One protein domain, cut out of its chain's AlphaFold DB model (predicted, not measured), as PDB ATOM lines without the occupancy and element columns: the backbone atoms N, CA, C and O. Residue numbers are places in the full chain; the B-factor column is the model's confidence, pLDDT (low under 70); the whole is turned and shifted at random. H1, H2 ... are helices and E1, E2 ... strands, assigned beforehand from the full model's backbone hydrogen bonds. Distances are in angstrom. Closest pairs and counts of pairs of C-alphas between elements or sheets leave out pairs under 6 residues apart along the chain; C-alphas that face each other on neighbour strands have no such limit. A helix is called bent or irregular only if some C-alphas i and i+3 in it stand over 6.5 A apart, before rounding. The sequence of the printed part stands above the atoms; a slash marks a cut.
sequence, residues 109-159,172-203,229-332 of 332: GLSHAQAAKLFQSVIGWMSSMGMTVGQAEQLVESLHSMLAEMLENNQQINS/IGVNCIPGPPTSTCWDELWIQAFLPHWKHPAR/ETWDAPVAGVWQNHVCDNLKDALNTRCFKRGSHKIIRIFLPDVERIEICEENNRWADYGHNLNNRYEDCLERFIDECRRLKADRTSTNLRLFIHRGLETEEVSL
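AT A GLANCE: This is residues 109 to 159, 172 to 203 and 229 to 332 of the 332 residues of an uncharacterized protein of Euryarchaeota archaeon (UniProt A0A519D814). A twisted five-stranded sheet forms the core of three layers, with H5 and H8 side by side over one face and H1 over the other. From H1 the chain folds back into the long H2, while H3, H4 and H7 gather near one end of the sheet. The 187 printed residues hold eight named helices and five named strands, in the order H1 H2 E1 E2 H3 H4 H5 H6 E3 H7 H8 E4 E5; the mixed sheet has the order E1 E2 E3 E4 E5. The class is mixed, helices and strands, and the whole is compact, with a radius of gyration of the C-alphas of 16.6 A and spans of 52 by 37 by 32 A.

IN THESE COORDINATES: The strands are E1, residues 174 to 177, E2, 188 to 192, E3, 263 to 268 (16.3 A), E4, 318 to 323 (16.5 A), and E5, 326 to 330, which ends at C-alpha 330 (-50.055, 14.842, 24.599). H1, residues 112 to 128, is 24.6 A long and begins at C-alpha 112 (-47.656, -2.846, 25.693). H2, residues 133 to 159, measures 38.7 A, H5, 240 to 252, 19.5 A, and H8, 293 to 310, 26.0 A. H3 is residues 229 to 232, H4 235 to 238, H6 254 to 257 and H7 271 to 280. H5 is irregular: C-alphas 241 and 244 are 7.0 A apart.

HOW THE PARTS SIT: E1 to E4 are parallel neighbours in turn, with N 175 and O 188 at 2.9 A, N 191 and O 265 at 2.8 A, and N 266 and O 320 at 2.8 A. E4 and E5 form an antiparallel hairpin, with N 321 and O 328 at 2.9 A. E3, H7, H8 and E4 make a strand-helix-strand unit, two parallel neighbour strands with helices between, and its crossover is right-handed. H1 runs along the strands over E3 and E4, at a height over the sheet of 8.4 A. On the opposite face H5 touches H8, closest at C-alphas 244 and 297, 5.3 A, at a shallow tilt of 22 degrees, the same way. H1 and H2, a helical hairpin, only just touch, with 3 pairs of C-alphas within 8 A, the closest 115 and 147, 6.5 A. H1 touches H7 with its residues 127 to 128 alone, closest at C-alphas 128 and 273, 5.9 A. H4 only just touches H1, with 3 pairs within 8 A; H3 touches H2, C-alphas 134 and 231 being closest at 4.8 A. H6 is near H8. Every O i to N i+4 pair is within hydrogen-bond range in H7 and H8, against 12 of 13 in H1, 22 of 23 in H2 and 7 of 9 in H5; H3, H4 and H6 are too short for such a pair.

THE WHOLE: The C-alphas farthest apart, of Ser 159 and Asp 285, are 54.6 A apart. Residues 160 to 171 and 204 to 228 are not printed, with C-alpha gaps of 12.2 A and 10.7 A. The link from H7 to H8 is long. Mean pLDDT of the printed part is 73.2; 87 residues are under 70, among them 138 to 159 and 271 to 292.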
ATOM      1  N   GLY A 109     -48.296 -12.978  30.111       52.06
ATOM      2  CA  GLY A 109     -47.375 -11.938  29.611       52.06
ATOM      3  C   GLY A 109     -47.716 -10.489  30.023       52.06
ATOM      4  O   GLY A 109     -48.608 -10.241  30.837       52.06
ATOM      5  N   LEU A 110     -46.994  -9.508  29.464       57.91
ATOM      6  CA  LEU A 110     -47.238  -8.071  29.689       57.91
ATOM      7  C   LEU A 110     -48.008  -7.443  28.519       57.91
ATOM      8  O   LEU A 110     -47.780  -7.788  27.361       57.91
ATOM      9  N   SER A 111     -48.886  -6.479  28.804       64.62
ATOM     10  CA  SER A 111     -49.429  -5.575  27.777       64.62
ATOM     11  C   SER A 111     -48.390  -4.532  27.346       64.62
ATOM     12  O   SER A 111     -47.495  -4.196  28.120       64.62
ATOM     13  N   HIS A 112     -48.541  -3.929  26.159       70.50
ATOM     14  CA  HIS A 112     -47.656  -2.846  25.693       70.50
ATOM     15  C   HIS A 112     -47.553  -1.679  26.680       70.50
ATOM     16  O   HIS A 112     -46.480  -1.119  26.872       70.50
ATOM     17  N   ALA A 113     -48.654  -1.326  27.350       67.25
ATOM     18  CA  ALA A 113     -48.655  -0.260  28.347       67.25
ATOM     19  C   ALA A 113     -47.842  -0.635  29.600       67.25
ATOM     20  O   ALA A 113     -47.132   0.208  30.141       67.25
ATOM     21  N   GLN A 114     -47.916  -1.892  30.050       66.06
ATOM     22  CA  GLN A 114     -47.100  -2.389  31.166       66.06
ATOM     23  C   GLN A 114     -45.625  -2.515  30.770       66.06
ATOM     24  O   GLN A 114     -44.754  -2.110  31.534       66.06
ATOM     25  N   ALA A 115     -45.349  -3.008  29.561       68.94
ATOM     26  CA  ALA A 115     -44.007  -3.092  28.995       68.94
ATOM     27  C   ALA A 115     -43.357  -1.705  28.878       68.94
ATOM     28  O   ALA A 115     -42.219  -1.523  29.303       68.94
ATOM     29  N   ALA A 116     -44.099  -0.712  28.380       71.00
ATOM     30  CA  ALA A 116     -43.636   0.666  28.282       71.00
ATOM     31  C   ALA A 116     -43.351   1.284  29.657       71.00
ATOM     32  O   ALA A 116     -42.339   1.956  29.811       71.00
ATOM     33  N   LYS A 117     -44.193   1.027  30.669       68.81
ATOM     34  CA  LYS A 117     -43.958   1.494  32.047       68.81
ATOM     35  C   LYS A 117     -42.725   0.855  32.685       68.81
ATOM     36  O   LYS A 117     -41.956   1.548  33.349       68.81
ATOM     37  N   LEU A 118     -42.527  -0.449  32.483       66.56
ATOM     38  CA  LEU A 118     -41.327  -1.145  32.947       66.56
ATOM     39  C   LEU A 118     -40.081  -0.553  32.284       66.56
ATOM     40  O   LEU A 118     -39.137  -0.181  32.973       66.56
ATOM     41  N   PHE A 119     -40.117  -0.412  30.957       72.31
ATOM     42  CA  PHE A 119     -39.035   0.180  30.181       72.31
ATOM     43  C   PHE A 119     -38.712   1.593  30.676       72.31
ATOM     44  O   PHE A 119     -37.580   1.869  31.056       72.31
ATOM     45  N   GLN A 120     -39.730   2.448  30.773       72.19
ATOM     46  CA  GLN A 120     -39.643   3.806  31.299       72.19
ATOM     47  C   GLN A 120     -38.967   3.862  32.678       72.19
ATOM     48  O   GLN A 120     -38.059   4.664  32.878       72.19
ATOM     49  N   SER A 121     -39.392   3.010  33.613       65.81
ATOM     50  CA  SER A 121     -38.866   3.020  34.983       65.81
ATOM     51  C   SER A 121     -37.374   2.693  35.005       65.81
ATOM     52  O   SER A 121     -36.599   3.354  35.691       65.81
ATOM     53  N   VAL A 122     -36.952   1.730  34.180       65.19
ATOM     54  CA  VAL A 122     -35.536   1.381  34.056       65.19
ATOM     55  C   VAL A 122     -34.741   2.517  33.400       65.19
ATOM     56  O   VAL A 122     -33.669   2.845  33.902       65.19
ATOM     57  N   ILE A 123     -35.269   3.191  32.368       68.44
ATOM     58  CA  ILE A 123     -34.619   4.384  31.780       68.44
ATOM     59  C   ILE A 123     -34.476   5.519  32.809       68.44
ATOM     60  O   ILE A 123     -33.441   6.193  32.859       68.44
ATOM     61  N   GLY A 124     -35.480   5.717  33.665       63.53
ATOM     62  CA  GLY A 124     -35.406   6.664  34.778       63.53
ATOM     63  C   GLY A 124     -34.252   6.343  35.736       63.53
ATOM     64  O   GLY A 124     -33.461   7.224  36.071       63.53
ATOM     65  N   TRP A 125     -34.082   5.071  36.111       60.59
ATOM     66  CA  TRP A 125     -32.976   4.613  36.969       60.59
ATOM     67  C   TRP A 125     -31.609   4.804  36.324       60.59
ATOM     68  O   TRP A 125     -30.682   5.323  36.948       60.59
ATOM     69  N   MET A 126     -31.502   4.428  35.052       61.47
ATOM     70  CA  MET A 126     -30.304   4.570  34.227       61.47
ATOM     71  C   MET A 126     -29.785   6.008  34.201       61.47
ATOM     72  O   MET A 126     -28.583   6.236  34.333       61.47
ATOM     73  N   SER A 127     -30.703   6.969  34.096       58.44
ATOM     74  CA  SER A 127     -30.390   8.401  34.043       58.44
ATOM     75  C   SER A 127     -29.816   8.938  35.364       58.44
ATOM     76  O   SER A 127     -29.085   9.919  35.354       58.44
ATOM     77  N   SER A 128     -30.090   8.269  36.493       56.84
ATOM     78  CA  SER A 128     -29.677   8.702  37.839       56.84
ATOM     79  C   SER A 128     -28.356   8.095  38.342       56.84
ATOM     80  O   SER A 128     -27.703   8.661  39.215       56.84
ATOM     81  N   MET A 129     -27.928   6.951  37.797       56.06
ATOM     82  CA  MET A 129     -26.787   6.174  38.325       56.06
ATOM     83  C   MET A 129     -25.441   6.479  37.672       56.06
ATOM     84  O   MET A 129     -24.468   5.744  37.826       56.06
ATOM     85  N   GLY A 130     -25.375   7.573  36.931       56.59
ATOM     86  CA  GLY A 130     -24.159   8.000  36.275       56.59
ATOM     87  C   GLY A 130     -23.681   7.070  35.148       56.59
ATOM     88  O   GLY A 130     -22.491   6.991  34.852       56.59
ATOM     89  N   MET A 131     -24.613   6.322  34.561       66.25
ATOM     90  CA  MET A 131     -24.327   5.263  33.605       66.25
ATOM     91  C   MET A 131     -23.884   5.821  32.243       66.25
ATOM     92  O   MET A 131     -24.380   6.854  31.783       66.25
ATOM     93  N   THR A 132     -22.964   5.113  31.587       67.50
ATOM     94  CA  THR A 132     -22.487   5.458  30.238       67.50
ATOM     95  C   THR A 132     -23.522   5.129  29.164       67.50
ATOM     96  O   THR A 132     -24.392   4.274  29.353       67.50
ATOM     97  N   VAL A 133     -23.422   5.779  28.006       71.88
ATOM     98  CA  VAL A 133     -24.306   5.519  26.861       71.88
ATOM     99  C   VAL A 133     -24.185   4.076  26.355       71.88
ATOM    100  O   VAL A 133     -25.199   3.465  26.019       71.88
ATOM    101  N   GLY A 134     -22.983   3.490  26.352       64.44
ATOM    102  CA  GLY A 134     -22.788   2.088  25.953       64.44
ATOM    103  C   GLY A 134     -23.488   1.098  26.883       64.44
ATOM    104  O   GLY A 134     -24.171   0.181  26.427       64.44
ATOM    105  N   GLN A 135     -23.391   1.319  28.195       63.34
ATOM    106  CA  GLN A 135     -24.143   0.538  29.182       63.34
ATOM    107  C   GLN A 135     -25.656   0.735  29.017       63.34
ATOM    108  O   GLN A 135     -26.423  -0.219  29.163       63.34
ATOM    109  N   ALA A 136     -26.082   1.954  28.667       69.38
ATOM    110  CA  ALA A 136     -27.483   2.256  28.439       69.38
ATOM    111  C   ALA A 136     -28.068   1.463  27.270       69.38
ATOM    112  O   ALA A 136     -29.138   0.869  27.395       69.38
ATOM    113  N   GLU A 137     -27.347   1.424  26.153       71.31
ATOM    114  CA  GLU A 137     -27.750   0.678  24.966       71.31
ATOM    115  C   GLU A 137     -27.851  -0.828  25.246       71.31
ATOM    116  O   GLU A 137     -28.875  -1.434  24.938       71.31
ATOM    117  N   GLN A 138     -26.855  -1.426  25.907       61.84
ATOM    118  CA  GLN A 138     -26.869  -2.860  26.237       61.84
ATOM    119  C   GLN A 138     -28.043  -3.248  27.142       61.84
ATOM    120  O   GLN A 138     -28.675  -4.296  26.958       61.84
ATOM    121  N   LEU A 139     -28.346  -2.408  28.133       63.53
ATOM    122  CA  LEU A 139     -29.480  -2.624  29.021       63.53
ATOM    123  C   LEU A 139     -30.797  -2.517  28.252       63.53
ATOM    124  O   LEU A 139     -31.674  -3.360  28.417       63.53
ATOM    125  N   VAL A 140     -30.918  -1.538  27.361       69.00
ATOM    126  CA  VAL A 140     -32.087  -1.371  26.497       69.00
ATOM    127  C   VAL A 140     -32.278  -2.553  25.548       69.00
ATOM    128  O   VAL A 140     -33.391  -3.067  25.454       69.00
ATOM    129  N   GLU A 141     -31.223  -3.040  24.894       64.75
ATOM    130  CA  GLU A 141     -31.273  -4.240  24.046       64.75
ATOM    131  C   GLU A 141     -31.699  -5.480  24.854       64.75
ATOM    132  O   GLU A 141     -32.544  -6.269  24.414       64.75
ATOM    133  N   SER A 142     -31.185  -5.617  26.079       56.12
ATOM    134  CA  SER A 142     -31.565  -6.694  27.003       56.12
ATOM    135  C   SER A 142     -33.034  -6.600  27.427       56.12
ATOM    136  O   SER A 142     -33.735  -7.614  27.458       56.12
ATOM    137  N   LEU A 143     -33.526  -5.391  27.717       62.41
ATOM    138  CA  LEU A 143     -34.929  -5.142  28.048       62.41
ATOM    139  C   LEU A 143     -35.840  -5.448  26.863       62.41
ATOM    140  O   LEU A 143     -36.847  -6.118  27.051       62.41
ATOM    141  N   HIS A 144     -35.491  -5.013  25.651       67.75
ATOM    142  CA  HIS A 144     -36.266  -5.337  24.448       67.75
ATOM    143  C   HIS A 144     -36.340  -6.836  24.201       67.75
ATOM    144  O   HIS A 144     -37.419  -7.340  23.913       67.75
ATOM    145  N   SER A 145     -35.230  -7.554  24.379       61.25
ATOM    146  CA  SER A 145     -35.199  -9.015  24.247       61.25
ATOM    147  C   SER A 145     -36.124  -9.688  25.268       61.25
ATOM    148  O   SER A 145     -36.910 -10.565  24.919       61.25
ATOM    149  N   MET A 146     -36.091  -9.220  26.519       58.62
ATOM    150  CA  MET A 146     -36.960  -9.717  27.589       58.62
ATOM    151  C   MET A 146     -38.441  -9.389  27.334       58.62
ATOM    152  O   MET A 146     -39.314 -10.234  27.520       58.62
ATOM    153  N   LEU A 147     -38.742  -8.160  26.909       63.50
ATOM    154  CA  LEU A 147     -40.097  -7.725  26.575       63.50
ATOM    155  C   LEU A 147     -40.641  -8.504  25.373       63.50
ATOM    156  O   LEU A 147     -41.801  -8.903  25.405       63.50
ATOM    157  N   ALA A 148     -39.818  -8.759  24.353       64.31
ATOM    158  CA  ALA A 148     -40.192  -9.557  23.190       64.31
ATOM    159  C   ALA A 148     -40.596 -10.980  23.599       64.31
ATOM    160  O   ALA A 148     -41.690 -11.416  23.249       64.31
ATOM    161  N   GLU A 149     -39.796 -11.654  24.432       59.34
ATOM    162  CA  GLU A 149     -40.124 -12.984  24.964       59.34
ATOM    163  C   GLU A 149     -41.450 -12.973  25.752       59.34
ATOM    164  O   GLU A 149     -42.316 -13.833  25.579       59.34
ATOM    165  N   MET A 150     -41.671 -11.949  26.584       58.00
ATOM    166  CA  MET A 150     -42.915 -11.809  27.350       58.00
ATOM    167  C   MET A 150     -44.142 -11.491  26.479       58.00
ATOM    168  O   MET A 150     -45.255 -11.892  26.830       58.00
ATOM    169  N   LEU A 151     -43.964 -10.783  25.362       60.66
ATOM    170  CA  LEU A 151     -45.026 -10.480  24.396       60.66
ATOM    171  C   LEU A 151     -45.341 -11.687  23.496       60.66
ATOM    172  O   LEU A 151     -46.508 -11.913  23.175       60.66
ATOM    173  N   GLU A 152     -44.343 -12.494  23.132       60.81
ATOM    174  CA  GLU A 152     -44.519 -13.747  22.383       60.81
ATOM    175  C   GLU A 152     -45.298 -14.793  23.188       60.81
ATOM    176  O   GLU A 152     -46.230 -15.411  22.668       60.81
ATOM    177  N   ASN A 153     -45.014 -14.921  24.488       54.69
ATOM    178  CA  ASN A 153     -45.773 -15.797  25.388       54.69
ATOM    179  C   ASN A 153     -47.270 -15.429  25.440       54.69
ATOM    180  O   ASN A 153     -48.139 -16.292  25.561       54.69
ATOM    181  N   ASN A 154     -47.587 -14.145  25.259       54.88
ATOM    182  CA  ASN A 154     -48.953 -13.639  25.153       54.88
ATOM    183  C   ASN A 154     -49.668 -14.106  23.865       54.88
ATOM    184  O   ASN A 154     -50.882 -14.320  23.856       54.88
ATOM    185  N   GLN A 155     -48.923 -14.291  22.769       54.97
ATOM    186  CA  GLN A 155     -49.470 -14.794  21.504       54.97
ATOM    187  C   GLN A 155     -49.804 -16.283  21.582       54.97
ATOM    188  O   GLN A 155     -50.857 -16.689  21.091       54.97
ATOM    189  N   GLN A 156     -48.950 -17.095  22.213       52.62
ATOM    190  CA  GLN A 156     -49.181 -18.540  22.325       52.62
ATOM    191  C   GLN A 156     -50.447 -18.852  23.133       52.62
ATOM    192  O   GLN A 156     -51.257 -19.672  22.710       52.62
ATOM    193  N   ILE A 157     -50.684 -18.118  24.223       50.34
ATOM    194  CA  ILE A 157     -51.862 -18.308  25.084       50.34
ATOM    195  C   ILE A 157     -53.165 -17.891  24.378       50.34
ATOM    196  O   ILE A 157     -54.191 -18.553  24.528       50.34
ATOM    197  N   ASN A 158     -53.137 -16.832  23.560       46.25
ATOM    198  CA  ASN A 158     -54.313 -16.376  22.804       46.25
ATOM    199  C   ASN A 158     -54.554 -17.166  21.499       46.25
ATOM    200  O   ASN A 158     -55.662 -17.158  20.958       46.25
ATOM    201  N   SER A 159     -53.542 -17.879  20.997       47.09
ATOM    202  CA  SER A 159     -53.657 -18.706  19.788       47.09
ATOM    203  C   SER A 159     -54.359 -20.045  20.046       47.09
ATOM    204  O   SER A 159     -54.952 -20.603  19.126       47.09
ATOM    205  N   ILE A 172     -47.888  -9.206  17.685       53.84
ATOM    206  CA  ILE A 172     -47.607  -8.159  18.660       53.84
ATOM    207  C   ILE A 172     -46.163  -7.724  18.400       53.84
ATOM    208  O   ILE A 172     -45.244  -8.512  18.604       53.84
ATOM    209  N   GLY A 173     -45.969  -6.513  17.888       67.88
ATOM    210  CA  GLY A 173     -44.652  -5.979  17.566       67.88
ATOM    211  C   GLY A 173     -44.626  -4.465  17.702       67.88
ATOM    212  O   GLY A 173     -45.659  -3.803  17.622       67.88
ATOM    213  N   VAL A 174     -43.432  -3.928  17.924       78.31
ATOM    214  CA  VAL A 174     -43.186  -2.501  18.118       78.31
ATOM    215  C   VAL A 174     -42.075  -2.079  17.167       78.31
ATOM    216  O   VAL A 174     -41.071  -2.777  17.022       78.31
ATOM    217  N   ASN A 175     -42.247  -0.951  16.482       85.75
ATOM    218  CA  ASN A 175     -41.139  -0.318  15.773       85.75
ATOM    219  C   ASN A 175     -40.309   0.491  16.782       85.75
ATOM    220  O   ASN A 175     -40.884   1.232  17.571       85.75
ATOM    221  N   CYS A 176     -38.979   0.385  16.752       85.88
ATOM    222  CA  CYS A 176     -38.093   1.080  17.695       85.88
ATOM    223  C   CYS A 176     -37.145   2.046  16.974       85.88
ATOM    224  O   CYS A 176     -36.588   1.706  15.930       85.88
ATOM    225  N   ILE A 177     -36.949   3.232  17.548       85.69
ATOM    226  CA  ILE A 177     -35.965   4.236  17.126       85.69
ATOM    227  C   ILE A 177     -35.137   4.648  18.356       85.69
ATOM    228  O   ILE A 177     -35.751   4.984  19.362       85.69
ATOM    229  N   PRO A 178     -33.795   4.674  18.304       77.06
ATOM    230  CA  PRO A 178     -32.975   4.085  17.255       77.06
ATOM    231  C   PRO A 178     -33.181   2.563  17.202       77.06
ATOM    232  O   PRO A 178     -33.475   1.908  18.196       77.06
ATOM    233  N   GLY A 179     -33.083   1.999  16.003       74.50
ATOM    234  CA  GLY A 179     -33.289   0.577  15.773       74.50
ATOM    235  C   GLY A 179     -33.098   0.227  14.299       74.50
ATOM    236  O   GLY A 179     -33.126   1.120  13.444       74.50
ATOM    237  N   PRO A 180     -32.869  -1.056  13.974       70.00
ATOM    238  CA  PRO A 180     -32.745  -1.479  12.591       70.00
ATOM    239  C   PRO A 180     -34.038  -1.156  11.820       70.00
ATOM    240  O   PRO A 180     -35.136  -1.309  12.364       70.00
ATOM    241  N   PRO A 181     -33.948  -0.739  10.545       69.25
ATOM    242  CA  PRO A 181     -35.127  -0.480   9.735       69.25
ATOM    243  C   PRO A 181     -35.985  -1.738   9.618       69.25
ATOM    244  O   PRO A 181     -35.536  -2.773   9.128       69.25
ATOM    245  N   THR A 182     -37.243  -1.639  10.021       69.88
ATOM    246  CA  THR A 182     -38.212  -2.728   9.901       69.88
ATOM    247  C   THR A 182     -39.030  -2.571   8.622       69.88
ATOM    248  O   THR A 182     -39.515  -1.484   8.306       69.88
ATOM    249  N   SER A 183     -39.227  -3.664   7.886       74.12
ATOM    250  CA  SER A 183     -40.117  -3.692   6.716       74.12
ATOM    251  C   SER A 183     -41.601  -3.663   7.107       74.12
ATOM    252  O   SER A 183     -42.422  -3.129   6.358       74.12
ATOM    253  N   THR A 184     -41.930  -4.206   8.282       83.62
ATOM    254  CA  THR A 184     -43.278  -4.234   8.859       83.62
ATOM    255  C   THR A 184     -43.574  -2.945   9.621       83.62
ATOM    256  O   THR A 184     -42.765  -2.498  10.437       83.62
ATOM    257  N   CYS A 185     -44.746  -2.362   9.369       85.81
ATOM    258  CA  CYS A 185     -45.258  -1.217  10.115       85.81
ATOM    259  C   CYS A 185     -46.225  -1.709  11.186       85.81
ATOM    260  O   CYS A 185     -47.310  -2.185  10.853       85.81
ATOM    261  N   TRP A 186     -45.816  -1.603  12.443       86.19
ATOM    262  CA  TRP A 186     -46.630  -1.946  13.596       86.19
ATOM    263  C   TRP A 186     -47.457  -0.747  14.064       86.19
ATOM    264  O   TRP A 186     -47.124   0.412  13.798       86.19
ATOM    265  N   ASP A 187     -48.531  -1.040  14.796       87.12
ATOM    266  CA  ASP A 187     -49.420  -0.025  15.367       87.12
ATOM    267  C   ASP A 187     -48.710   0.858  16.410       87.12
ATOM    268  O   ASP A 187     -49.170   1.969  16.678       87.12
ATOM    269  N   GLU A 188     -47.597   0.394  16.986       89.12
ATOM    270  CA  GLU A 188     -46.879   1.080  18.058       89.12
ATOM    271  C   GLU A 188     -45.417   1.385  17.687       89.12
ATOM    272  O   GLU A 188     -44.694   0.532  17.166       89.12
ATOM    273  N   LEU A 189     -44.993   2.623  17.964       90.94
ATOM    274  CA  LEU A 189     -43.636   3.132  17.750       90.94
ATOM    275  C   LEU A 189     -43.033   3.598  19.080       90.94
ATOM    276  O   LEU A 189     -43.614   4.447  19.755       90.94
ATOM    277  N   TRP A 190     -41.865   3.070  19.442       92.38
ATOM    278  CA  TRP A 190     -41.088   3.465  20.620       92.38
ATOM    279  C   TRP A 190     -39.847   4.248  20.193       92.38
ATOM    280  O   TRP A 190     -39.000   3.735  19.465       92.38
ATOM    281  N   ILE A 191     -39.725   5.484  20.664       92.31
ATOM    282  CA  ILE A 191     -38.605   6.382  20.382       92.31
ATOM    283  C   ILE A 191     -37.790   6.554  21.667       92.31
ATOM    284  O   ILE A 191     -38.197   7.266  22.577       92.31
ATOM    285  N   GLN A 192     -36.640   5.901  21.749       89.38
ATOM    286  CA  GLN A 192     -35.662   5.995  22.833       89.38
ATOM    287  C   GLN A 192     -34.726   7.166  22.532       89.38
ATOM    288  O   GLN A 192     -33.583   7.004  22.110       89.38
ATOM    289  N   ALA A 193     -35.259   8.376  22.681       84.94
ATOM    290  CA  ALA A 193     -34.655   9.589  22.142       84.94
ATOM    291  C   ALA A 193     -33.266   9.911  22.732       84.94
ATOM    292  O   ALA A 193     -32.517  10.667  22.121       84.94
ATOM    293  N   PHE A 194     -32.918   9.316  23.875       81.69
ATOM    294  CA  PHE A 194     -31.651   9.499  24.588       81.69
ATOM    295  C   PHE A 194     -30.481   8.652  24.066       81.69
ATOM    296  O   PHE A 194     -29.351   8.898  24.479       81.69
ATOM    297  N   LEU A 195     -30.721   7.656  23.204       82.44
ATOM    298  CA  LEU A 195     -29.653   6.818  22.651       82.44
ATOM    299  C   LEU A 195     -29.109   7.384  21.332       82.44
ATOM    300  O   LEU A 195     -29.883   7.935  20.547       82.44
ATOM    301  N   PRO A 196     -27.814   7.199  21.025       78.56
ATOM    302  CA  PRO A 196     -27.257   7.560  19.730       78.56
ATOM    303  C   PRO A 196     -27.981   6.861  18.581       78.56
ATOM    304  O   PRO A 196     -28.465   5.736  18.704       78.56
ATOM    305  N   HIS A 197     -27.999   7.512  17.421       76.56
ATOM    306  CA  HIS A 197     -28.585   6.944  16.215       76.56
ATOM    307  C   HIS A 197     -27.999   5.556  15.884       76.56
ATOM    308  O   HIS A 197     -26.800   5.322  16.019       76.56
ATOM    309  N   TRP A 198     -28.812   4.638  15.352       72.81
ATOM    310  CA  TRP A 198     -28.401   3.239  15.143       72.81
ATOM    311  C   TRP A 198     -27.226   3.053  14.165       72.81
ATOM    312  O   TRP A 198     -26.550   2.026  14.224       72.81
ATOM    313  N   LYS A 199     -26.981   4.032  13.278       67.38
ATOM    314  CA  LYS A 199     -25.803   4.106  12.385       67.38
ATOM    315  C   LYS A 199     -24.667   4.974  12.940       67.38
ATOM    316  O   LYS A 199     -23.887   5.500  12.146       67.38
ATOM    317  N   HIS A 200     -24.615   5.232  14.245       67.94
ATOM    318  CA  HIS A 200     -23.560   6.072  14.802       67.94
ATOM    319  C   HIS A 200     -22.186   5.503  14.391       67.94
ATOM    320  O   HIS A 200     -21.955   4.314  14.619       67.94
ATOM    321  N   PRO A 201     -21.287   6.299  13.774       57.97
ATOM    322  CA  PRO A 201     -20.054   5.789  13.158       57.97
ATOM    323  C   PRO A 201     -19.161   5.006  14.119       57.97
ATOM    324  O   PRO A 201     -18.481   4.073  13.717       57.97
ATOM    325  N   ALA A 202     -19.200   5.378  15.397       56.84
ATOM    326  CA  ALA A 202     -18.419   4.749  16.447       56.84
ATOM    327  C   ALA A 202     -19.208   3.723  17.273       56.84
ATOM    328  O   ALA A 202     -18.773   3.403  18.373       56.84
ATOM    329  N   ARG A 203     -20.400   3.281  16.832       58.59
ATOM    330  CA  ARG A 203     -21.151   2.238  17.550       58.59
ATOM    331  C   ARG A 203     -20.242   1.018  17.705       58.59
ATOM    332  O   ARG A 203     -19.777   0.518  16.678       58.59
ATOM    333  N   GLU A 229     -15.933   8.629  22.501       62.75
ATOM    334  CA  GLU A 229     -16.253   9.631  23.522       62.75
ATOM    335  C   GLU A 229     -17.751   9.668  23.844       62.75
ATOM    336  O   GLU A 229     -18.106   9.748  25.009       62.75
ATOM    337  N   THR A 230     -18.634   9.516  22.850       69.25
ATOM    338  CA  THR A 230     -20.089   9.457  23.070       69.25
ATOM    339  C   THR A 230     -20.513   8.215  23.853       69.25
ATOM    340  O   THR A 230     -21.429   8.295  24.661       69.25
ATOM    341  N   TRP A 231     -19.877   7.065  23.614       70.56
ATOM    342  CA  TRP A 231     -20.252   5.787  24.232       70.56
ATOM    343  C   TRP A 231     -19.761   5.649  25.667       70.56
ATOM    344  O   TRP A 231     -20.477   5.093  26.499       70.56
ATOM    345  N   ASP A 232     -18.569   6.181  25.933       65.81
ATOM    346  CA  ASP A 232     -17.968   6.244  27.265       65.81
ATOM    347  C   ASP A 232     -18.493   7.457  28.059       65.81
ATOM    348  O   ASP A 232     -18.353   7.509  29.284       65.81
ATOM    349  N   ALA A 233     -19.133   8.420  27.383       69.25
ATOM    350  CA  ALA A 233     -19.772   9.544  28.038       69.25
ATOM    351  C   ALA A 233     -20.975   9.082  28.861       69.25
ATOM    352  O   ALA A 233     -21.725   8.173  28.476       69.25
ATOM    353  N   PRO A 234     -21.217   9.752  29.985       71.50
ATOM    354  CA  PRO A 234     -22.434   9.524  30.716       71.50
ATOM    355  C   PRO A 234     -23.695  10.006  29.997       71.50
ATOM    356  O   PRO A 234     -23.719  11.117  29.465       71.50
ATOM    357  N   VAL A 235     -24.782   9.229  30.072       73.44
ATOM    358  CA  VAL A 235     -26.067   9.567  29.423       73.44
ATOM    359  C   VAL A 235     -26.547  10.960  29.824       73.44
ATOM    360  O   VAL A 235     -26.952  11.734  28.959       73.44
ATOM    361  N   ALA A 236     -26.448  11.300  31.112       72.62
ATOM    362  CA  ALA A 236     -26.918  12.573  31.652       72.62
ATOM    363  C   ALA A 236     -26.279  13.796  30.965       72.62
ATOM    364  O   ALA A 236     -26.953  14.803  30.779       72.62
ATOM    365  N   GLY A 237     -25.027  13.675  30.509       71.50
ATOM    366  CA  GLY A 237     -24.295  14.769  29.869       71.50
ATOM    367  C   GLY A 237     -24.457  14.860  28.349       71.50
ATOM    368  O   GLY A 237     -24.102  15.880  27.768       71.50
ATOM    369  N   VAL A 238     -24.961  13.818  27.671       75.94
ATOM    370  CA  VAL A 238     -24.970  13.776  26.189       75.94
ATOM    371  C   VAL A 238     -26.320  13.462  25.553       75.94
ATOM    372  O   VAL A 238     -26.466  13.643  24.345       75.94
ATOM    373  N   TRP A 239     -27.330  13.055  26.327       80.38
ATOM    374  CA  TRP A 239     -28.625  12.608  25.796       80.38
ATOM    375  C   TRP A 239     -29.309  13.623  24.868       80.38
ATOM    376  O   TRP A 239     -29.906  13.234  23.863       80.38
ATOM    377  N   GLN A 240     -29.201  14.924  25.164       81.56
ATOM    378  CA  GLN A 240     -29.840  15.996  24.385       81.56
ATOM    379  C   GLN A 240     -29.349  16.035  22.935       81.56
ATOM    380  O   GLN A 240     -30.110  16.388  22.031       81.56
ATOM    381  N   ASN A 241     -28.103  15.616  22.698       80.56
ATOM    382  CA  ASN A 241     -27.502  15.583  21.367       80.56
ATOM    383  C   ASN A 241     -28.191  14.575  20.443       80.56
ATOM    384  O   ASN A 241     -28.077  14.684  19.225       80.56
ATOM    385  N   HIS A 242     -28.910  13.602  21.003       85.00
ATOM    386  CA  HIS A 242     -29.492  12.491  20.255       85.00
ATOM    387  C   HIS A 242     -30.985  12.672  19.963       85.00
ATOM    388  O   HIS A 242     -31.493  12.129  18.980       85.00
ATOM    389  N   VAL A 243     -31.690  13.478  20.765       87.94
ATOM    390  CA  VAL A 243     -33.152  13.630  20.687       87.94
ATOM    391  C   VAL A 243     -33.598  14.104  19.308       87.94
ATOM    392  O   VAL A 243     -34.448  13.475  18.679       87.94
ATOM    393  N   CYS A 244     -33.012  15.197  18.816       88.00
ATOM    394  CA  CYS A 244     -33.393  15.782  17.532       88.00
ATOM    395  C   CYS A 244     -33.202  14.813  16.361       88.00
ATOM    396  O   CYS A 244     -34.070  14.738  15.489       88.00
ATOM    397  N   ASP A 245     -32.088  14.082  16.339       87.38
ATOM    398  CA  ASP A 245     -31.780  13.142  15.263       87.38
ATOM    399  C   ASP A 245     -32.773  11.977  15.272       87.38
ATOM    400  O   ASP A 245     -33.408  11.703  14.254       87.38
ATOM    401  N   ASN A 246     -33.030  11.387  16.441       91.06
ATOM    402  CA  ASN A 246     -33.991  10.294  16.583       91.06
ATOM    403  C   ASN A 246     -35.424  10.706  16.209       91.06
ATOM    404  O   ASN A 246     -36.120   9.967  15.508       91.06
ATOM    405  N   LEU A 247     -35.877  11.894  16.628       92.69
ATOM    406  CA  LEU A 247     -37.197  12.409  16.247       92.69
ATOM    407  C   LEU A 247     -37.277  12.659  14.738       92.69
ATOM    408  O   LEU A 247     -38.256  12.281  14.091       92.69
ATOM    409  N   LYS A 248     -36.229  13.238  14.146       90.75
ATOM    410  CA  LYS A 248     -36.145  13.454  12.700       90.75
ATOM    411  C   LYS A 248     -36.159  12.136  11.925       90.75
ATOM    412  O   LYS A 248     -36.793  12.059  10.870       90.75
ATOM    413  N   ASP A 249     -35.490  11.103  12.419       89.44
ATOM    414  CA  ASP A 249     -35.484   9.792  11.778       89.44
ATOM    415  C   ASP A 249     -36.840   9.106  11.880       89.44
ATOM    416  O   ASP A 249     -37.325   8.580  10.873       89.44
ATOM    417  N   ALA A 250     -37.508   9.209  13.031       91.19
ATOM    418  CA  ALA A 250     -38.876   8.736  13.206       91.19
ATOM    419  C   ALA A 250     -39.826   9.349  12.157       91.19
ATOM    420  O   ALA A 250     -40.505   8.598  11.446       91.19
ATOM    421  N   LEU A 251     -39.788  10.679  11.966       91.25
ATOM    422  CA  LEU A 251     -40.569  11.387  10.932       91.25
ATOM    423  C   LEU A 251     -40.255  10.898   9.511       91.25
ATOM    424  O   LEU A 251     -41.101  10.947   8.612       91.25
ATOM    425  N   ASN A 252     -39.024  10.442   9.279       89.69
ATOM    426  CA  ASN A 252     -38.573  10.001   7.969       89.69
ATOM    427  C   ASN A 252     -38.874   8.539   7.655       89.69
ATOM    428  O   ASN A 252     -38.786   8.162   6.478       89.69
ATOM    429  N   THR A 253     -39.284   7.745   8.645       88.12
ATOM    430  CA  THR A 253     -39.667   6.354   8.417       88.12
ATOM    431  C   THR A 253     -40.858   6.244   7.463       88.12
ATOM    432  O   THR A 253     -41.786   7.061   7.438       88.12
ATOM    433  N   ARG A 254     -40.856   5.176   6.660       88.75
ATOM    434  CA  ARG A 254     -41.961   4.866   5.743       88.75
ATOM    435  C   ARG A 254     -43.282   4.656   6.493       88.75
ATOM    436  O   ARG A 254     -44.328   5.012   5.957       88.75
ATOM    437  N   CYS A 255     -43.236   4.061   7.684       88.25
ATOM    438  CA  CYS A 255     -44.415   3.748   8.490       88.25
ATOM    439  C   CYS A 255     -45.060   5.006   9.077       88.25
ATOM    440  O   CYS A 255     -46.276   5.170   8.965       88.25
ATOM    441  N   PHE A 256     -44.247   5.943   9.574       89.38
ATOM    442  CA  PHE A 256     -44.732   7.234  10.055       89.38
ATOM    443  C   PHE A 256     -45.381   8.049   8.930       89.38
ATOM    444  O   PHE A 256     -46.533   8.454   9.048       89.38
ATOM    445  N   LYS A 257     -44.705   8.190   7.780       88.06
ATOM    446  CA  LYS A 257     -45.235   8.927   6.611       88.06
ATOM    447  C   LYS A 257     -46.551   8.367   6.064       88.06
ATOM    448  O   LYS A 257     -47.294   9.084   5.405       88.06
ATOM    449  N   ARG A 258     -46.827   7.082   6.301       85.69
ATOM    450  CA  ARG A 258     -48.076   6.415   5.907       85.69
ATOM    451  C   ARG A 258     -49.185   6.523   6.952       85.69
ATOM    452  O   ARG A 258     -50.281   6.047   6.681       85.69
ATOM    453  N   GLY A 259     -48.906   7.082   8.130       85.31
ATOM    454  CA  GLY A 259     -49.849   7.111   9.246       85.31
ATOM    455  C   GLY A 259     -50.148   5.722   9.816       85.31
ATOM    456  O   GLY A 259     -51.242   5.493  10.311       85.31
ATOM    457  N   SER A 260     -49.213   4.770   9.720       86.56
ATOM    458  CA  SER A 260     -49.461   3.388  10.162       86.56
ATOM    459  C   SER A 260     -49.491   3.230  11.684       86.56
ATOM    460  O   SER A 260     -50.100   2.289  12.180       86.56
ATOM    461  N   HIS A 261     -48.857   4.139  12.425       88.62
ATOM    462  CA  HIS A 261     -48.833   4.084  13.884       88.62
ATOM    463  C   HIS A 261     -50.125   4.657  14.477       88.62
ATOM    464  O   HIS A 261     -50.596   5.724  14.071       88.62
ATOM    465  N   LYS A 262     -50.669   3.956  15.472       90.00
ATOM    466  CA  LYS A 262     -51.778   4.392  16.332       90.00
ATOM    467  C   LYS A 262     -51.268   4.913  17.673       90.00
ATOM    468  O   LYS A 262     -51.891   5.787  18.264       90.00
ATOM    469  N   ILE A 263     -50.145   4.384  18.156       91.38
ATOM    470  CA  ILE A 263     -49.523   4.788  19.418       91.38
ATOM    471  C   ILE A 263     -48.062   5.134  19.150       91.38
ATOM    472  O   ILE A 263     -47.323   4.344  18.565       91.38
ATOM    473  N   ILE A 264     -47.635   6.307  19.605       94.19
ATOM    474  CA  ILE A 264     -46.226   6.704  19.626       94.19
ATOM    475  C   ILE A 264     -45.832   6.960  21.075       94.19
ATOM    476  O   ILE A 264     -46.544   7.654  21.800       94.19
ATOM    477  N   ARG A 265     -44.703   6.395  21.498       93.88
ATOM    478  CA  ARG A 265     -44.111   6.593  22.821       93.88
ATOM    479  C   ARG A 265     -42.726   7.188  22.670       93.88
ATOM    480  O   ARG A 265     -41.885   6.592  22.003       93.88
ATOM    481  N   ILE A 266     -42.484   8.329  23.296       93.25
ATOM    482  CA  ILE A 266     -41.163   8.954  23.361       93.25
ATOM    483  C   ILE A 266     -40.629   8.750  24.773       93.25
ATOM    484  O   ILE A 266     -41.264   9.177  25.731       93.25
ATOM    485  N   PHE A 267     -39.478   8.102  24.899       89.12
ATOM    486  CA  PHE A 267     -38.774   7.902  26.159       89.12
ATOM    487  C   PHE A 267     -37.638   8.913  26.257       89.12
ATOM    488  O   PHE A 267     -36.706   8.891  25.446       89.12
ATOM    489  N   LEU A 268     -37.743   9.797  27.243       86.50
ATOM    490  CA  LEU A 268     -36.753  10.807  27.584       86.50
ATOM    491  C   LEU A 268     -36.173  10.524  28.978       86.50
ATOM    492  O   LEU A 268     -36.864   9.942  29.822       86.50
ATOM    493  N   PRO A 269     -34.923  10.938  29.237       77.00
ATOM    494  CA  PRO A 269     -34.342  10.882  30.570       77.00
ATOM    495  C   PRO A 269     -35.116  11.763  31.552       77.00
ATOM    496  O   PRO A 269     -35.808  12.705  31.161       77.00
ATOM    497  N   ASP A 270     -34.979  11.454  32.836       73.81
ATOM    498  CA  ASP A 270     -35.508  12.286  33.915       73.81
ATOM    499  C   ASP A 270     -34.572  13.481  34.155       73.81
ATOM    500  O   ASP A 270     -33.490  13.320  34.722       73.81
ATOM    501  N   VAL A 271     -34.967  14.661  33.665       69.62
ATOM    502  CA  VAL A 271     -34.136  15.877  33.695       69.62
ATOM    503  C   VAL A 271     -33.883  16.345  35.129       69.62
ATOM    504  O   VAL A 271     -32.741  16.640  35.466       69.62
ATOM    505  N   GLU A 272     -34.897  16.317  35.998       64.31
ATOM    506  CA  GLU A 272     -34.756  16.740  37.400       64.31
ATOM    507  C   GLU A 272     -33.751  15.851  38.147       64.31
ATOM    508  O   GLU A 272     -32.917  16.324  38.921       64.31
ATOM    509  N   ARG A 273     -33.772  14.539  37.882       60.12
ATOM    510  CA  ARG A 273     -32.803  13.607  38.479       60.12
ATOM    511  C   ARG A 273     -31.394  13.787  37.938       60.12
ATOM    512  O   ARG A 273     -30.440  13.603  38.691       60.12
ATOM    513  N   ILE A 274     -31.263  14.115  36.656       63.28
ATOM    514  CA  ILE A 274     -29.970  14.427  36.044       63.28
ATOM    515  C   ILE A 274     -29.353  15.646  36.735       63.28
ATOM    516  O   ILE A 274     -28.210  15.561  37.178       63.28
ATOM    517  N   GLU A 275     -30.125  16.717  36.929       57.59
ATOM    518  CA  GLU A 275     -29.670  17.947  37.594       57.59
ATOM    519  C   GLU A 275     -29.216  17.687  39.043       57.59
ATOM    520  O   GLU A 275     -28.125  18.097  39.440       57.59
ATOM    521  N   ILE A 276     -29.971  16.895  39.818       50.94
ATOM    522  CA  ILE A 276     -29.580  16.490  41.184       50.94
ATOM    523  C   ILE A 276     -28.258  15.695  41.186       50.94
ATOM    524  O   ILE A 276     -27.450  15.789  42.120       50.94
ATOM    525  N   CYS A 277     -28.022  14.874  40.162       51.38
ATOM    526  CA  CYS A 277     -26.799  14.088  40.034       51.38
ATOM    527  C   CYS A 277     -25.594  14.928  39.587       51.38
ATOM    528  O   CYS A 277     -24.480  14.609  40.011       51.38
ATOM    529  N   GLU A 278     -25.798  15.991  38.806       53.19
ATOM    530  CA  GLU A 278     -24.774  16.981  38.433       53.19
ATOM    531  C   GLU A 278     -24.374  17.895  39.602       53.19
ATOM    532  O   GLU A 278     -23.211  18.275  39.720       53.19
ATOM    533  N   GLU A 279     -25.299  18.226  40.507       49.53
ATOM    534  CA  GLU A 279     -24.961  18.988  41.719       49.53
ATOM    535  C   GLU A 279     -24.091  18.175  42.681       49.53
ATOM    536  O   GLU A 279     -23.194  18.707  43.343       49.53
ATOM    537  N   ASN A 280     -24.343  16.867  42.754       45.44
ATOM    538  CA  ASN A 280     -23.583  15.975  43.615       45.44
ATOM    539  C   ASN A 280     -22.243  15.608  42.977       45.44
ATOM    540  O   ASN A 280     -21.199  15.745  43.614       45.44
ATOM    541  N   ASN A 281     -22.242  15.176  41.720       48.25
ATOM    542  CA  ASN A 281     -21.042  14.734  41.032       48.25
ATOM    543  C   ASN A 281     -20.459  15.850  40.151       48.25
ATOM    544  O   ASN A 281     -21.176  16.486  39.398       48.25
ATOM    545  N   ARG A 282     -19.130  16.020  40.118       48.78
ATOM    546  CA  ARG A 282     -18.439  16.997  39.243       48.78
ATOM    547  C   ARG A 282     -18.522  16.641  37.746       48.78
ATOM    548  O   ARG A 282     -17.522  16.275  37.142       48.78
ATOM    549  N   TRP A 283     -19.702  16.755  37.149       50.72
ATOM    550  CA  TRP A 283     -19.954  16.525  35.718       50.72
ATOM    551  C   TRP A 283     -19.756  17.815  34.912       50.72
ATOM    552  O   TRP A 283     -19.930  17.842  33.698       50.72
ATOM    553  N   ALA A 284     -19.310  18.862  35.614       43.81
ATOM    554  CA  ALA A 284     -19.095  20.232  35.177       43.81
ATOM    555  C   ALA A 284     -18.242  20.401  33.905       43.81
ATOM    556  O   ALA A 284     -18.337  21.451  33.278       43.81
ATOM    557  N   ASP A 285     -17.461  19.398  33.490       46.94
ATOM    558  CA  ASP A 285     -16.650  19.472  32.264       46.94
ATOM    559  C   ASP A 285     -17.410  19.056  30.987       46.94
ATOM    560  O   ASP A 285     -16.960  19.369  29.886       46.94
ATOM    561  N   TYR A 286     -18.578  18.407  31.099       48.84
ATOM    562  CA  TYR A 286     -19.453  18.102  29.950       48.84
ATOM    563  C   TYR A 286     -20.565  19.150  29.757       48.84
ATOM    564  O   TYR A 286     -21.258  19.152  28.739       48.84
ATOM    565  N   GLY A 287     -20.707  20.071  30.715       45.56
ATOM    566  CA  GLY A 287     -21.726  21.114  30.745       45.56
ATOM    567  C   GLY A 287     -21.368  22.322  29.885       45.56
ATOM    568  O   GLY A 287     -21.040  23.391  30.400       45.56
ATOM    569  N   HIS A 288     -21.485  22.192  28.565       39.69
ATOM    570  CA  HIS A 288     -21.581  23.358  27.690       39.69
ATOM    571  C   HIS A 288     -22.967  23.437  27.051       39.69
ATOM    572  O   HIS A 288     -23.263  22.740  26.087       39.69
ATOM    573  N   ASN A 289     -23.770  24.366  27.588       42.75
ATOM    574  CA  ASN A 289     -25.088  24.796  27.124       42.75
ATOM    575  C   ASN A 289     -26.114  23.661  27.012       42.75
ATOM    576  O   ASN A 289     -26.260  23.059  25.948       42.75
ATOM    577  N   LEU A 290     -26.899  23.478  28.082       50.56
ATOM    578  CA  LEU A 290     -28.253  22.916  28.028       50.56
ATOM    579  C   LEU A 290     -29.080  23.787  27.070       50.56
ATOM    580  O   LEU A 290     -29.770  24.727  27.451       50.56
ATOM    581  N   ASN A 291     -28.890  23.562  25.779       53.31
ATOM    582  CA  ASN A 291     -29.623  24.231  24.732       53.31
ATOM    583  C   ASN A 291     -31.010  23.587  24.737       53.31
ATOM    584  O   ASN A 291     -31.125  22.393  24.454       53.31
ATOM    585  N   ASN A 292     -32.064  24.385  24.916       63.91
ATOM    586  CA  ASN A 292     -33.474  23.999  24.721       63.91
ATOM    587  C   ASN A 292     -33.789  23.496  23.289       63.91
ATOM    588  O   ASN A 292     -34.934  23.321  22.895       63.91
ATOM    589  N   ARG A 293     -32.767  23.220  22.476       71.31
ATOM    590  CA  ARG A 293     -32.850  22.682  21.122       71.31
ATOM    591  C   ARG A 293     -33.631  21.369  21.061       71.31
ATOM    592  O   ARG A 293     -34.272  21.103  20.048       71.31
ATOM    593  N   TYR A 294     -33.567  20.538  22.103       83.06
ATOM    594  CA  TYR A 294     -34.345  19.300  22.135       83.06
ATOM    595  C   TYR A 294     -35.853  19.576  22.299       83.06
ATOM    596  O   TYR A 294     -36.652  18.833  21.729       83.06
ATOM    597  N   GLU A 295     -36.237  20.653  22.996       86.19
ATOM    598  CA  GLU A 295     -37.631  21.095  23.145       86.19
ATOM    599  C   GLU A 295     -38.191  21.551  21.796       86.19
ATOM    600  O   GLU A 295     -39.220  21.038  21.367       86.19
ATOM    601  N   ASP A 296     -37.451  22.384  21.052       87.19
ATOM    602  CA  ASP A 296     -37.828  22.801  19.690       87.19
ATOM    603  C   ASP A 296     -38.058  21.594  18.759       87.19
ATOM    604  O   ASP A 296     -38.976  21.568  17.935       87.19
ATOM    605  N   CYS A 297     -37.193  20.578  18.847       90.25
ATOM    606  CA  CYS A 297     -37.328  19.353  18.059       90.25
ATOM    607  C   CYS A 297     -38.551  18.530  18.479       90.25
ATOM    608  O   CYS A 297     -39.223  17.954  17.619       90.25
ATOM    609  N   LEU A 298     -38.843  18.482  19.780       91.69
ATOM    610  CA  LEU A 298     -40.009  17.806  20.333       91.69
ATOM    611  C   LEU A 298     -41.307  18.496  19.897       91.69
ATOM    612  O   LEU A 298     -42.210  17.816  19.418       91.69
ATOM    613  N   GLU A 299     -41.378  19.827  19.968       92.56
ATOM    614  CA  GLU A 299     -42.530  20.606  19.498       92.56
ATOM    615  C   GLU A 299     -42.795  20.383  18.007       92.56
ATOM    616  O   GLU A 299     -43.912  20.035  17.621       92.56
ATOM    617  N   ARG A 300     -41.754  20.459  17.164       92.81
ATOM    618  CA  ARG A 300     -41.879  20.169  15.723       92.81
ATOM    619  C   ARG A 300     -42.379  18.752  15.454       92.81
ATOM    620  O   ARG A 300     -43.155  18.536  14.526       92.81
ATOM    621  N   PHE A 301     -41.928  17.777  16.241       95.38
ATOM    622  CA  PHE A 301     -42.397  16.398  16.120       95.38
ATOM    623  C   PHE A 301     -43.876  16.266  16.506       95.38
ATOM    624  O   PHE A 301     -44.640  15.590  15.811       95.38
ATOM    625  N   ILE A 302     -44.293  16.927  17.590       95.06
ATOM    626  CA  ILE A 302     -45.690  16.969  18.033       95.06
ATOM    627  C   ILE A 302     -46.568  17.604  16.948       95.06
ATOM    628  O   ILE A 302     -47.611  17.041  16.617       95.06
ATOM    629  N   ASP A 303     -46.143  18.711  16.341       94.25
ATOM    630  CA  ASP A 303     -46.889  19.378  15.268       94.25
ATOM    631  C   ASP A 303     -47.092  18.483  14.037       94.25
ATOM    632  O   ASP A 303     -48.193  18.430  13.483       94.25
ATOM    633  N   GLU A 304     -46.086  17.698  13.644       93.12
ATOM    634  CA  GLU A 304     -46.257  16.704  12.577       93.12
ATOM    635  C   GLU A 304     -47.234  15.585  12.970       93.12
ATOM    636  O   GLU A 304     -48.025  15.133  12.137       93.12
ATOM    637  N   CYS A 305     -47.248  15.163  14.238       92.62
ATOM    638  CA  CYS A 305     -48.243  14.207  14.735       92.62
ATOM    639  C   CYS A 305     -49.666  14.791  14.687       92.62
ATOM    640  O   CYS A 305     -50.593  14.102  14.252       92.62
ATOM    641  N   ARG A 306     -49.845  16.066  15.067       92.69
ATOM    642  CA  ARG A 306     -51.127  16.785  14.946       92.69
ATOM    643  C   ARG A 306     -51.596  16.825  13.498       92.69
ATOM    644  O   ARG A 306     -52.743  16.485  13.206       92.69
ATOM    645  N   ARG A 307     -50.693  17.162  12.572       90.12
ATOM    646  CA  ARG A 307     -50.987  17.202  11.135       90.12
ATOM    647  C   ARG A 307     -51.426  15.835  10.605       90.12
ATOM    648  O   ARG A 307     -52.462  15.741   9.955       90.12
ATOM    649  N   LEU A 308     -50.710  14.761  10.946       87.88
ATOM    650  CA  LEU A 308     -51.073  13.392  10.542       87.88
ATOM    651  C   LEU A 308     -52.437  12.932  11.072       87.88
ATOM    652  O   LEU A 308     -53.138  12.161  10.404       87.88
ATOM    653  N   LYS A 309     -52.809  13.379  12.274       86.56
ATOM    654  CA  LYS A 309     -54.118  13.099  12.868       86.56
ATOM    655  C   LYS A 309     -55.226  13.894  12.169       86.56
ATOM    656  O   LYS A 309     -56.272  13.324  11.850       86.56
ATOM    657  N   ALA A 310     -54.979  15.172  11.871       84.75
ATOM    658  CA  ALA A 310     -55.908  16.059  11.167       84.75
ATOM    659  C   ALA A 310     -56.175  15.617   9.717       84.75
ATOM    660  O   ALA A 310     -57.327  15.620   9.277       84.75
ATOM    661  N   ASP A 311     -55.147  15.132   9.014       81.19
ATOM    662  CA  ASP A 311     -55.227  14.634   7.631       81.19
ATOM    663  C   ASP A 311     -55.996  13.291   7.508       81.19
ATOM    664  O   ASP A 311     -56.097  12.713   6.426       81.19
ATOM    665  N   ARG A 312     -56.572  12.781   8.613       64.62
ATOM    666  CA  ARG A 312     -57.338  11.520   8.738       64.62
ATOM    667  C   ARG A 312     -56.582  10.248   8.344       64.62
ATOM    668  O   ARG A 312     -57.184   9.180   8.271       64.62
ATOM    669  N   THR A 313     -55.269  10.331   8.152       65.81
ATOM    670  CA  THR A 313     -54.400   9.171   7.911       65.81
ATOM    671  C   THR A 313     -54.229   8.289   9.146       65.81
ATOM    672  O   THR A 313     -54.104   7.079   9.003       65.81
ATOM    673  N   SER A 314     -54.284   8.867  10.352       65.38
ATOM    674  CA  SER A 314     -54.307   8.120  11.618       65.38
ATOM    675  C   SER A 314     -55.207   8.824  12.636       65.38
ATOM    676  O   SER A 314     -54.753   9.530  13.535       65.38
ATOM    677  N   THR A 315     -56.526   8.672  12.483       68.06
ATOM    678  CA  THR A 315     -57.526   9.361  13.328       68.06
ATOM    679  C   THR A 315     -57.448   8.983  14.807       68.06
ATOM    680  O   THR A 315     -57.909   9.738  15.659       68.06
ATOM    681  N   ASN A 316     -56.853   7.828  15.116       82.12
ATOM    682  CA  ASN A 316     -56.709   7.303  16.473       82.12
ATOM    683  C   ASN A 316     -55.279   7.456  17.013       82.12
ATOM    684  O   ASN A 316     -54.923   6.762  17.963       82.12
ATOM    685  N   LEU A 317     -54.461   8.323  16.403       89.56
ATOM    686  CA  LEU A 317     -53.099   8.567  16.857       89.56
ATOM    687  C   LEU A 317     -53.091   9.153  18.274       89.56
ATOM    688  O   LEU A 317     -53.709  10.190  18.542       89.56
ATOM    689  N   ARG A 318     -52.351   8.489  19.160       92.94
ATOM    690  CA  ARG A 318     -52.056   8.916  20.529       92.94
ATOM    691  C   ARG A 318     -50.548   9.028  20.702       92.94
ATOM    692  O   ARG A 318     -49.810   8.143  20.265       92.94
ATOM    693  N   LEU A 319     -50.108  10.100  21.350       94.44
ATOM    694  CA  LEU A 319     -48.702  10.352  21.645       94.44
ATOM    695  C   LEU A 319     -48.501  10.388  23.156       94.44
ATOM    696  O   LEU A 319     -49.159  11.155  23.853       94.44
ATOM    697  N   PHE A 320     -47.569   9.571  23.634       92.75
ATOM    698  CA  PHE A 320     -47.145   9.538  25.025       92.75
ATOM    699  C   PHE A 320     -45.696   9.985  25.135       92.75
ATOM    700  O   PHE A 320     -44.835   9.494  24.400       92.75
ATOM    701  N   ILE A 321     -45.425  10.877  26.080       90.88
ATOM    702  CA  ILE A 321     -44.076  11.277  26.459       90.88
ATOM    703  C   ILE A 321     -43.813  10.725  27.856       90.88
ATOM    704  O   ILE A 321     -44.535  11.015  28.806       90.88
ATOM    705  N   HIS A 322     -42.787   9.893  27.953       85.62
ATOM    706  CA  HIS A 322     -42.324   9.257  29.173       85.62
ATOM    707  C   HIS A 322     -41.061   9.986  29.648       85.62
ATOM    708  O   HIS A 322     -40.061   9.994  28.927       85.62
ATOM    709  N   ARG A 323     -41.108  10.593  30.840       76.88
ATOM    710  CA  ARG A 323     -39.980  11.270  31.506       76.88
ATOM    711  C   ARG A 323     -39.828  10.684  32.904       76.88
ATOM    712  O   ARG A 323     -40.745  10.803  33.708       76.88
ATOM    713  N   GLY A 324     -38.720  10.002  33.188       66.38
ATOM    714  CA  GLY A 324     -38.550   9.352  34.494       66.38
ATOM    715  C   GLY A 324     -39.704   8.401  34.808       66.38
ATOM    716  O   GLY A 324     -39.960   7.498  34.024       66.38
ATOM    717  N   LEU A 325     -40.438   8.617  35.902       61.12
ATOM    718  CA  LEU A 325     -41.629   7.827  36.272       61.12
ATOM    719  C   LEU A 325     -42.958   8.422  35.764       61.12
ATOM    720  O   LEU A 325     -44.008   7.789  35.886       61.12
ATOM    721  N   GLU A 326     -42.930   9.612  35.166       68.00
ATOM    722  CA  GLU A 326     -44.120  10.329  34.718       68.00
ATOM    723  C   GLU A 326     -44.444  10.052  33.251       68.00
ATOM    724  O   GLU A 326     -43.575  10.015  32.379       68.00
ATOM    725  N   THR A 327     -45.723   9.836  32.953       79.44
ATOM    726  CA  THR A 327     -46.206   9.710  31.574       79.44
ATOM    727  C   THR A 327     -47.222  10.801  31.300       79.44
ATOM    728  O   THR A 327     -48.248  10.868  31.974       79.44
ATOM    729  N   GLU A 328     -46.979  11.580  30.255       86.94
ATOM    730  CA  GLU A 328     -47.922  12.556  29.727       86.94
ATOM    731  C   GLU A 328     -48.514  12.041  28.411       86.94
ATOM    732  O   GLU A 328     -47.782  11.652  27.498       86.94
ATOM    733  N   GLU A 329     -49.844  12.036  28.295       90.44
ATOM    734  CA  GLU A 329     -50.504  11.897  26.996       90.44
ATOM    735  C   GLU A 329     -50.698  13.287  26.388       90.44
ATOM    736  O   GLU A 329     -51.446  14.111  26.914       90.44
ATOM    737  N   VAL A 330     -50.029  13.539  25.265       90.94
ATOM    738  CA  VAL A 330     -50.055  14.842  24.599       90.94
ATOM    739  C   VAL A 330     -51.352  14.995  23.814       90.94
ATOM    740  O   VAL A 330     -51.739  14.122  23.031       90.94
ATOM    741  N   SER A 331     -52.002  16.149  23.970       87.69
ATOM    742  CA  SER A 331     -53.155  16.512  23.149       87.69
ATOM    743  C   SER A 331     -52.714  16.799  21.706       87.69
ATOM    744  O   SER A 331     -52.037  17.799  21.425       87.69
ATOM    745  N   LEU A 332     -53.077  15.874  20.808       87.06
ATOM    746  CA  LEU A 332     -52.872  15.955  19.358       87.06
ATOM    747  C   LEU A 332     -54.128  16.415  18.620       87.06
ATOM    748  O   LEU A 332     -55.191  15.790  18.874       87.06
TER     749      LEU A 332